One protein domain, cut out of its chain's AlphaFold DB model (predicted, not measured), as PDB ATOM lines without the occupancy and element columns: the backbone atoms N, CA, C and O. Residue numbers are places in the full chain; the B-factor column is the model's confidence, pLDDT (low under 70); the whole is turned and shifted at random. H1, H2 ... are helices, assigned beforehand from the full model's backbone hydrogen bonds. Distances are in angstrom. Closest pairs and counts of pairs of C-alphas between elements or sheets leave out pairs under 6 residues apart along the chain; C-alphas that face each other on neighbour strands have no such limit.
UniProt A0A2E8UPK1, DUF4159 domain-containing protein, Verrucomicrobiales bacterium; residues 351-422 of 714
ATOM      1  N   ARG A 351      -4.365   8.033  25.479       79.69
ATOM      2  CA  ARG A 351      -4.855   9.391  25.771       79.69
ATOM      3  C   ARG A 351      -3.770  10.433  25.577       79.69
ATOM      4  O   ARG A 351      -4.026  11.454  24.948       79.69
ATOM      5  N   HIS A 352      -2.568  10.157  26.074       73.81
ATOM      6  CA  HIS A 352      -1.427  11.051  25.929       73.81
ATOM      7  C   HIS A 352      -1.074  11.281  24.452       73.81
ATOM      8  O   HIS A 352      -0.865  12.419  24.043       73.81
ATOM      9  N   SER A 353      -1.066  10.231  23.619       73.56
ATOM     10  CA  SER A 353      -0.808  10.371  22.178       73.56
ATOM     11  C   SER A 353      -1.889  11.176  21.453       73.56
ATOM     12  O   SER A 353      -1.594  11.843  20.470       73.56
ATOM     13  N   SER A 354      -3.134  11.133  21.941       73.12
ATOM     14  CA  SER A 354      -4.266  11.866  21.357       73.12
ATOM     15  C   SER A 354      -4.335  13.332  21.808       73.12
ATOM     16  O   SER A 354      -4.958  14.151  21.134       73.12
ATOM     17  N   ARG A 355      -3.718  13.680  22.949       67.81
ATOM     18  CA  ARG A 355      -3.671  15.043  23.505       67.81
ATOM     19  C   ARG A 355      -2.310  15.356  24.133       67.81
ATOM     20  O   ARG A 355      -2.145  15.200  25.342       67.81
ATOM     21  N   PRO A 356      -1.363  15.899  23.357       64.44
ATOM     22  CA  PRO A 356      -0.049  16.301  23.855       64.44
ATOM     23  C   PRO A 356      -0.088  17.663  24.581       64.44
ATOM     24  O   PRO A 356       0.745  18.531  24.333       64.44
ATOM     25  N   THR A 357      -1.067  17.898  25.463       52.59
ATOM     26  CA  THR A 357      -1.138  19.153  26.235       52.59
ATOM     27  C   THR A 357      -0.555  18.974  27.635       52.59
ATOM     28  O   THR A 357      -1.153  18.332  28.490       52.59
ATOM     29  N   GLY A 358       0.608  19.599  27.861       50.03
ATOM     30  CA  GLY A 358       0.985  20.167  29.159       50.03
ATOM     31  C   GLY A 358       1.636  19.254  30.201       50.03
ATOM     32  O   GLY A 358       1.141  19.186  31.317       50.03
ATOM     33  N   LEU A 359       2.769  18.621  29.879       45.88
ATOM     34  CA  LEU A 359       4.087  18.936  30.469       45.88
ATOM     35  C   LEU A 359       5.114  17.867  30.078       45.88
ATOM     36  O   LEU A 359       5.026  16.699  30.456       45.88
ATOM     37  N   ALA A 360       6.159  18.320  29.389       48.53
ATOM     38  CA  ALA A 360       7.474  17.722  29.526       48.53
ATOM     39  C   ALA A 360       7.810  17.609  31.030       48.53
ATOM     40  O   ALA A 360       7.614  18.577  31.756       48.53
ATOM     41  N   GLN A 361       8.337  16.456  31.468       50.22
ATOM     42  CA  GLN A 361       8.820  16.137  32.832       50.22
ATOM     43  C   GLN A 361       7.892  15.381  33.811       50.22
ATOM     44  O   GLN A 361       8.046  15.512  35.025       50.22
ATOM     45  N   THR A 362       7.013  14.477  33.373       53.34
ATOM     46  CA  THR A 362       6.543  13.435  34.312       53.34
ATOM     47  C   THR A 362       7.536  12.275  34.348       53.34
ATOM     48  O   THR A 362       7.626  11.495  33.401       53.34
ATOM     49  N   SER A 363       8.286  12.153  35.447       56.53
ATOM     50  CA  SER A 363       9.119  10.977  35.730       56.53
ATOM     51  C   SER A 363       8.278   9.686  35.649       56.53
ATOM     52  O   SER A 363       7.120   9.704  36.085       56.53
ATOM     53  N   PRO A 364       8.825   8.555  35.156       59.72
ATOM     54  CA  PRO A 364       8.123   7.266  35.092       59.72
ATOM     55  C   PRO A 364       7.452   6.852  36.413       59.72
ATOM     56  O   PRO A 364       6.394   6.228  36.407       59.72
ATOM     57  N   LEU A 365       8.023   7.262  37.549       58.53
ATOM     58  CA  LEU A 365       7.477   7.029  38.890       58.53
ATOM     59  C   LEU A 365       6.188   7.820  39.172       58.53
ATOM     60  O   LEU A 365       5.295   7.329  39.859       58.53
ATOM     61  N   VAL A 366       6.063   9.032  38.630       64.00
ATOM     62  CA  VAL A 366       4.863   9.873  38.785       64.00
ATOM     63  C   VAL A 366       3.732   9.345  37.901       64.00
ATOM     64  O   VAL A 366       2.596   9.234  38.363       64.00
ATOM     65  N   ALA A 367       4.073   8.921  36.682       60.81
ATOM     66  CA  ALA A 367       3.181   8.233  35.748       60.81
ATOM     67  C   ALA A 367       2.616   6.910  36.303       60.81
ATOM     68  O   ALA A 367       1.508   6.510  35.962       60.81
ATOM     69  N   MET A 368       3.355   6.231  37.186       61.31
ATOM     70  CA  MET A 368       2.885   5.007  37.843       61.31
ATOM     71  C   MET A 368       1.860   5.262  38.956       61.31
ATOM     72  O   MET A 368       1.081   4.366  39.281       61.31
ATOM     73  N   ASN A 369       1.841   6.460  39.549       66.88
ATOM     74  CA  ASN A 369       1.086   6.724  40.777       66.88
ATOM     75  C   ASN A 369      -0.126   7.656  40.576       66.88
ATOM     76  O   ASN A 369      -1.030   7.690  41.416       66.88
ATOM     77  N   ARG A 370      -0.174   8.418  39.474       69.50
ATOM     78  CA  ARG A 370      -1.263   9.354  39.137       69.50
ATOM     79  C   ARG A 370      -1.595   9.299  37.648       69.50
ATOM     80  O   ARG A 370      -0.737   8.957  36.844       69.50
ATOM     81  N   SER A 371      -2.833   9.643  37.292       72.38
ATOM     82  CA  SER A 371      -3.202   9.799  35.885       72.38
ATOM     83  C   SER A 371      -2.431  10.947  35.233       72.38
ATOM     84  O   SER A 371      -2.312  12.031  35.805       72.38
ATOM     85  N   ILE A 372      -1.915  10.682  34.034       70.75
ATOM     86  CA  ILE A 372      -1.202  11.649  33.190       70.75
ATOM     87  C   ILE A 372      -2.192  12.433  32.310       70.75
ATOM     88  O   ILE A 372      -1.923  13.570  31.943       70.75
ATOM     89  N   ALA A 373      -3.347  11.842  31.977       71.69
ATOM     90  CA  ALA A 373      -4.330  12.428  31.070       71.69
ATOM     91  C   ALA A 373      -5.759  12.049  31.485       71.69
ATOM     92  O   ALA A 373      -6.141  10.876  31.458       71.69
ATOM     93  N   THR A 374      -6.560  13.062  31.827       73.62
ATOM     94  CA  THR A 374      -7.948  12.875  32.271       73.62
ATOM     95  C   THR A 374      -8.907  12.662  31.089       73.62
ATOM     96  O   THR A 374      -8.698  13.227  30.012       73.62
ATOM     97  N   PRO A 375      -9.951  11.827  31.246       78.06
ATOM     98  CA  PRO A 375     -10.915  11.556  30.185       78.06
ATOM     99  C   PRO A 375     -11.940  12.693  30.026       78.06
ATOM    100  O   PRO A 375     -12.407  13.261  31.010       78.06
ATOM    101  N   ASP A 376     -12.356  12.966  28.785       73.88
ATOM    102  CA  ASP A 376     -13.398  13.964  28.460       73.88
ATOM    103  C   ASP A 376     -14.789  13.599  28.966       73.88
ATOM    104  O   ASP A 376     -15.625  14.457  29.244       73.88
ATOM    105  N   LYS A 377     -15.063  12.297  29.016       83.00
ATOM    106  CA  LYS A 377     -16.351  11.735  29.402       83.00
ATOM    107  C   LYS A 377     -16.151  10.802  30.581       83.00
ATOM    108  O   LYS A 377     -15.103  10.179  30.732       83.00
ATOM    109  N   ARG A 378     -17.194  10.673  31.398       85.88
ATOM    110  CA  ARG A 378     -17.235   9.747  32.533       85.88
ATOM    111  C   ARG A 378     -16.957   8.313  32.057       85.88
ATOM    112  O   ARG A 378     -17.722   7.786  31.252       85.88
ATOM    113  N   THR A 379     -15.897   7.680  32.563       87.88
ATOM    114  CA  THR A 379     -15.527   6.301  32.205       87.88
ATOM    115  C   THR A 379     -15.977   5.309  33.281       87.88
ATOM    116  O   THR A 379     -15.882   5.577  34.479       87.88
ATOM    117  N   TRP A 380     -16.494   4.157  32.842       89.31
ATOM    118  CA  TRP A 380     -16.930   3.038  33.697       89.31
ATOM    119  C   TRP A 380     -15.940   1.867  33.712       89.31
ATOM    120  O   TRP A 380     -16.201   0.843  34.331       89.31
ATOM    121  N   ASN A 381     -14.820   1.993  33.001       89.19
ATOM    122  CA  ASN A 381     -13.878   0.901  32.821       89.19
ATOM    123  C   ASN A 381     -13.026   0.694  34.095       89.19
ATOM    124  O   ASN A 381     -12.248   1.584  34.425       89.19
ATOM    125  N   PRO A 382     -13.072  -0.469  34.773       88.00
ATOM    126  CA  PRO A 382     -12.266  -0.730  35.973       88.00
ATOM    127  C   PRO A 382     -10.760  -0.761  35.748       88.00
ATOM    128  O   PRO A 382     -10.002  -0.550  36.699       88.00
ATOM    129  N   LEU A 383     -10.332  -0.984  34.507       89.12
ATOM    130  CA  LEU A 383      -8.927  -0.964  34.105       89.12
ATOM    131  C   LEU A 383      -8.394   0.461  33.909       89.12
ATOM    132  O   LEU A 383      -7.193   0.644  33.737       89.12
ATOM    133  N   ASP A 384      -9.261   1.469  33.952       87.50
ATOM    134  CA  ASP A 384      -8.897   2.875  33.853       87.50
ATOM    135  C   ASP A 384      -8.780   3.506  35.247       87.50
ATOM    136  O   ASP A 384      -9.719   3.472  36.039       87.50
ATOM    137  N   MET A 385      -7.630   4.117  35.542       84.12
ATOM    138  CA  MET A 385      -7.392   4.815  36.814       84.12
ATOM    139  C   MET A 385      -8.329   6.010  37.029       84.12
ATOM    140  O   MET A 385      -8.591   6.371  38.176       84.12
ATOM    141  N   ASP A 386      -8.848   6.604  35.951       86.00
ATOM    142  CA  ASP A 386      -9.756   7.755  36.006       86.00
ATOM    143  C   ASP A 386     -11.239   7.372  35.990       86.00
ATOM    144  O   ASP A 386     -12.101   8.240  35.819       86.00
ATOM    145  N   ALA A 387     -11.559   6.089  36.192       88.50
ATOM    146  CA  ALA A 387     -12.942   5.672  36.351       88.50
ATOM    147  C   ALA A 387     -13.608   6.460  37.484       88.50
ATOM    148  O   ALA A 387     -13.042   6.666  38.563       88.50
ATOM    149  N   TRP A 388     -14.839   6.903  37.238       87.81
ATOM    150  CA  TRP A 388     -15.491   7.912  38.077       87.81
ATOM    151  C   TRP A 388     -15.599   7.505  39.556       87.81
ATOM    152  O   TRP A 388     -15.538   8.358  40.439       87.81
ATOM    153  N   TYR A 389     -15.730   6.204  39.824       88.50
ATOM    154  CA  TYR A 389     -15.897   5.641  41.162       88.50
ATOM    155  C   TYR A 389     -14.579   5.478  41.936       88.50
ATOM    156  O   TYR A 389     -14.610   5.312  43.154       88.50
ATOM    157  N   TYR A 390     -13.409   5.589  41.292       88.19
ATOM    158  CA  TYR A 390     -12.134   5.703  42.014       88.19
ATOM    159  C   TYR A 390     -11.919   7.122  42.572       88.19
ATOM    160  O   TYR A 390     -11.150   7.327  43.521       88.19
ATOM    161  N   GLY A 391     -12.650   8.116  42.060       84.69
ATOM    162  CA  GLY A 391     -12.487   9.519  42.433       84.69
ATOM    163  C   GLY A 391     -11.135  10.092  41.988       84.69
ATOM    164  O   GLY A 391     -10.453   9.529  41.138       84.69
ATOM    165  N   ARG A 392     -10.735  11.237  42.560       78.25
ATOM    166  CA  ARG A 392      -9.522  11.976  42.140       78.25
ATOM    167  C   ARG A 392      -8.309  11.813  43.060       78.25
ATOM    168  O   ARG A 392      -7.218  12.257  42.722       78.25
ATOM    169  N   GLN A 393      -8.471  11.180  44.222       79.75
ATOM    170  CA  GLN A 393      -7.377  10.946  45.170       79.75
ATOM    171  C   GLN A 393      -6.990   9.469  45.227       79.75
ATOM    172  O   GLN A 393      -7.860   8.606  45.354       79.75
ATOM    173  N   ARG A 394      -5.673   9.202  45.198       82.56
ATOM    174  CA  ARG A 394      -5.063   7.863  45.324       82.56
ATOM    175  C   ARG A 394      -5.692   6.824  44.380       82.56
ATOM    176  O   ARG A 394      -5.974   5.698  44.781       82.56
ATOM    177  N   GLN A 395      -5.907   7.215  43.125       84.62
ATOM    178  CA  GLN A 395      -6.560   6.400  42.093       84.62
ATOM    179  C   GLN A 395      -5.899   5.029  41.921       84.62
ATOM    180  O   GLN A 395      -6.590   4.016  41.897       84.62
ATOM    181  N   LYS A 396      -4.559   4.991  41.896       84.81
ATOM    182  CA  LYS A 396      -3.799   3.746  41.739       84.81
ATOM    183  C   LYS A 396      -4.062   2.754  42.867       84.81
ATOM    184  O   LYS A 396      -4.368   1.597  42.613       84.81
ATOM    185  N   LEU A 397      -4.014   3.228  44.113       86.94
ATOM    186  CA  LEU A 397      -4.286   2.402  45.287       86.94
ATOM    187  C   LEU A 397      -5.702   1.817  45.235       86.94
ATOM    188  O   LEU A 397      -5.885   0.631  45.488       86.94
ATOM    189  N   LYS A 398      -6.697   2.635  44.878       89.56
ATOM    190  CA  LYS A 398      -8.095   2.195  44.774       89.56
ATOM    191  C   LYS A 398      -8.312   1.204  43.632       89.56
ATOM    192  O   LYS A 398      -9.060   0.247  43.806       89.56
ATOM    193  N   GLN A 399      -7.634   1.397  42.503       90.00
ATOM    194  CA  GLN A 399      -7.647   0.454  41.389       90.00
ATOM    195  C   GLN A 399      -7.039  -0.895  41.796       90.00
ATOM    196  O   GLN A 399      -7.659  -1.930  41.563       90.00
ATOM    197  N   SER A 400      -5.877  -0.893  42.456       90.12
ATOM    198  CA  SER A 400      -5.238  -2.116  42.956       90.12
ATOM    199  C   SER A 400      -6.090  -2.821  44.013       90.12
ATOM    200  O   SER A 400      -6.219  -4.042  43.970       90.12
ATOM    201  N   LEU A 401      -6.722  -2.069  44.923       91.06
ATOM    202  CA  LEU A 401      -7.637  -2.620  45.926       91.06
ATOM    203  C   LEU A 401      -8.857  -3.278  45.265       91.06
ATOM    204  O   LEU A 401      -9.237  -4.381  45.643       91.06
ATOM    205  N   ASN A 402      -9.443  -2.633  44.253       91.44
ATOM    206  CA  ASN A 402     -10.571  -3.190  43.512       91.44
ATOM    207  C   ASN A 402     -10.169  -4.441  42.714       91.44
ATOM    208  O   ASN A 402     -10.897  -5.430  42.716       91.44
ATOM    209  N   ALA A 403      -8.994  -4.437  42.078       91.25
ATOM    210  CA  ALA A 403      -8.455  -5.611  41.388       91.25
ATOM    211  C   ALA A 403      -8.220  -6.782  42.359       91.25
ATOM    212  O   ALA A 403      -8.608  -7.908  42.066       91.25
ATOM    213  N   PHE A 404      -7.657  -6.511  43.540       93.44
ATOM    214  CA  PHE A 404      -7.471  -7.511  44.592       93.44
ATOM    215  C   PHE A 404      -8.806  -8.065  45.105       93.44
ATOM    216  O   PHE A 404      -8.981  -9.281  45.173       93.44
ATOM    217  N   ALA A 405      -9.764  -7.193  45.432       93.44
ATOM    218  CA  ALA A 405     -11.065  -7.595  45.961       93.44
ATOM    219  C   ALA A 405     -11.875  -8.408  44.938       93.44
ATOM    220  O   ALA A 405     -12.394  -9.471  45.270       93.44
ATOM    221  N   SER A 406     -11.932  -7.948  43.684       92.75
ATOM    222  CA  SER A 406     -12.638  -8.648  42.604       92.75
ATOM    223  C   SER A 406     -12.002  -9.997  42.266       92.75
ATOM    224  O   SER A 406     -12.723 -10.985  42.146       92.75
ATOM    225  N   TYR A 407     -10.667 -10.074  42.192       94.94
ATOM    226  CA  TYR A 407      -9.960 -11.343  42.011       94.94
ATOM    227  C   TYR A 407     -10.229 -12.308  43.165       94.94
ATOM    228  O   TYR A 407     -10.540 -13.470  42.930       94.94
ATOM    229  N   THR A 408     -10.158 -11.824  44.406       94.44
ATOM    230  CA  THR A 408     -10.384 -12.656  45.595       94.44
ATOM    231  C   THR A 408     -11.809 -13.200  45.626       94.44
ATOM    232  O   THR A 408     -12.001 -14.394  45.833       94.44
ATOM    233  N   ALA A 409     -12.809 -12.357  45.349       94.50
ATOM    234  CA  ALA A 409     -14.202 -12.781  45.271       94.50
ATOM    235  C   ALA A 409     -14.423 -13.824  44.163       94.50
ATOM    236  O   ALA A 409     -15.077 -14.837  44.398       94.50
ATOM    237  N   LEU A 410     -13.838 -13.613  42.979       94.44
ATOM    238  CA  LEU A 410     -13.925 -14.560  41.869       94.44
ATOM    239  C   LEU A 410     -13.227 -15.886  42.193       94.44
ATOM    240  O   LEU A 410     -13.779 -16.946  41.917       94.44
ATOM    241  N   PHE A 411     -12.041 -15.840  42.802       93.31
ATOM    242  CA  PHE A 411     -11.305 -17.031  43.211       93.31
ATOM    243  C   PHE A 411     -12.104 -17.849  44.228       93.31
ATOM    244  O   PHE A 411     -12.233 -19.056  44.065       93.31
ATOM    245  N   ILE A 412     -12.694 -17.194  45.235       90.12
ATOM    246  CA  ILE A 412     -13.560 -17.851  46.222       90.12
ATOM    247  C   ILE A 412     -14.804 -18.432  45.543       90.12
ATOM    248  O   ILE A 412     -15.146 -19.578  45.809       90.12
ATOM    249  N   ALA A 413     -15.458 -17.694  44.645       90.50
ATOM    250  CA  ALA A 413     -16.639 -18.183  43.936       90.50
ATOM    251  C   ALA A 413     -16.326 -19.414  43.072       90.50
ATOM    252  O   ALA A 413     -17.066 -20.391  43.117       90.50
ATOM    253  N   ILE A 414     -15.211 -19.400  42.333       87.38
ATOM    254  CA  ILE A 414     -14.748 -20.551  41.546       87.38
ATOM    255  C   ILE A 414     -14.367 -21.710  42.467       87.38
ATOM    256  O   ILE A 414     -14.734 -22.842  42.185       87.38
ATOM    257  N   PHE A 415     -13.670 -21.448  43.573       84.81
ATOM    258  CA  PHE A 415     -13.319 -22.476  44.549       84.81
ATOM    259  C   PHE A 415     -14.571 -23.137  45.136       84.81
ATOM    260  O   PHE A 415     -14.665 -24.358  45.142       84.81
ATOM    261  N   LEU A 416     -15.562 -22.350  45.559       81.12
ATOM    262  CA  LEU A 416     -16.842 -22.858  46.052       81.12
ATOM    263  C   LEU A 416     -17.607 -23.617  44.966       81.12
ATOM    264  O   LEU A 416     -18.169 -24.667  45.253       81.12
ATOM    265  N   LEU A 417     -17.587 -23.134  43.722       81.25
ATOM    266  CA  LEU A 417     -18.203 -23.817  42.589       81.25
ATOM    267  C   LEU A 417     -17.529 -25.169  42.325       81.25
ATOM    268  O   LEU A 417     -18.223 -26.172  42.230       81.25
ATOM    269  N   LEU A 418     -16.196 -25.234  42.294       71.94
ATOM    270  CA  LEU A 418     -15.448 -26.485  42.130       71.94
ATOM    271  C   LEU A 418     -15.691 -27.450  43.297       71.94
ATOM    272  O   LEU A 418     -15.931 -28.631  43.066       71.94
ATOM    273  N   MET A 419     -15.728 -26.944  44.532       64.00
ATOM    274  CA  MET A 419     -16.094 -27.736  45.711       64.00
ATOM    275  C   MET A 419     -17.565 -28.183  45.687       64.00
ATOM    276  O   MET A 419     -17.899 -29.201  46.284       64.00
ATOM    277  N   SER A 420     -18.449 -27.458  44.993       60.91
ATOM    278  CA  SER A 420     -19.862 -27.830  44.828       60.91
ATOM    279  C   SER A 420     -20.095 -28.833  43.694       60.91
ATOM    280  O   SER A 420     -21.013 -29.643  43.783       60.91
ATOM    281  N   LEU A 421     -19.253 -28.813  42.650       57.50
ATOM    282  CA  LEU A 421     -19.315 -29.742  41.514       57.50
ATOM    283  C   LEU A 421     -18.917 -31.169  41.907       57.50
ATOM    284  O   LEU A 421     -19.298 -32.124  41.236       57.50
ATOM    285  N   THR A 422     -18.214 -31.321  43.024       46.81
ATOM    286  CA  THR A 422     -17.983 -32.607  43.674       46.81
ATOM    287  C   THR A 422     -18.348 -32.476  45.142       46.81
ATOM    288  O   THR A 422     -17.480 -32.287  45.993       46.81
TER     289      THR A 422
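AT A GLANCE: This is residues 351 to 422 of the 714 residues of the protein "DUF4159 domain-containing protein" of Verrucomicrobiales bacterium (UniProt A0A2E8UPK1). One long, straight helix, H3, stands out like a handle from a small head made mostly of loop, and the two short helices H1 and H2 belong to that head. Residues 404 to 422 stick out free, and this arm makes the length of the whole. The printed part has 72 residues, with three named helices in the order H1, H2, H3 and no named strand; the class is all helix. It is only just extended, close to loose, with a radius of gyration of the C-alphas of 17.0 A, and the C-alphas span 58 by 26 by 21 A.

IN THESE COORDINATES: H3, residues 395 to 421, is 38.3 A long from C-alpha 395 at (-6.560, 6.400, 42.093) to C-alpha 421 at (-19.315, -29.742, 41.514). H2 is residues 364 to 369. H1 is residues 351 to 354, beginning at C-alpha 351 at (-4.855, 9.391, 25.771).

HOW THE PARTS SIT: H3 only just touches H2, with 3 pairs of C-alphas within 8 A, and with its residues 395 to 396 alone. The closest C-alphas are those of Asn 369 and Lys 396, 5.8 A apart. Their lines stand at a steep tilt of 63 degrees and run the same way. H1 is apart from H2 and from H3. Every O i to N i+4 pair is within hydrogen-bond range in H3, 1 of 2 is in H2, and H1 is too short for such a pair.

THE WHOLE: The two C-alphas farthest apart, those of Ala 360 and Thr 422, are 58.1 A apart. Without residues 404 to 422 the body spans 31 by 25 by 15 A. The link from H2 to H3, residues 370 to 394, is long; that from H1 to H2 is short. The printed part has no cut. Its mean pLDDT is 77.6, and residues 355 to 370 and 419 to 422 are under 70.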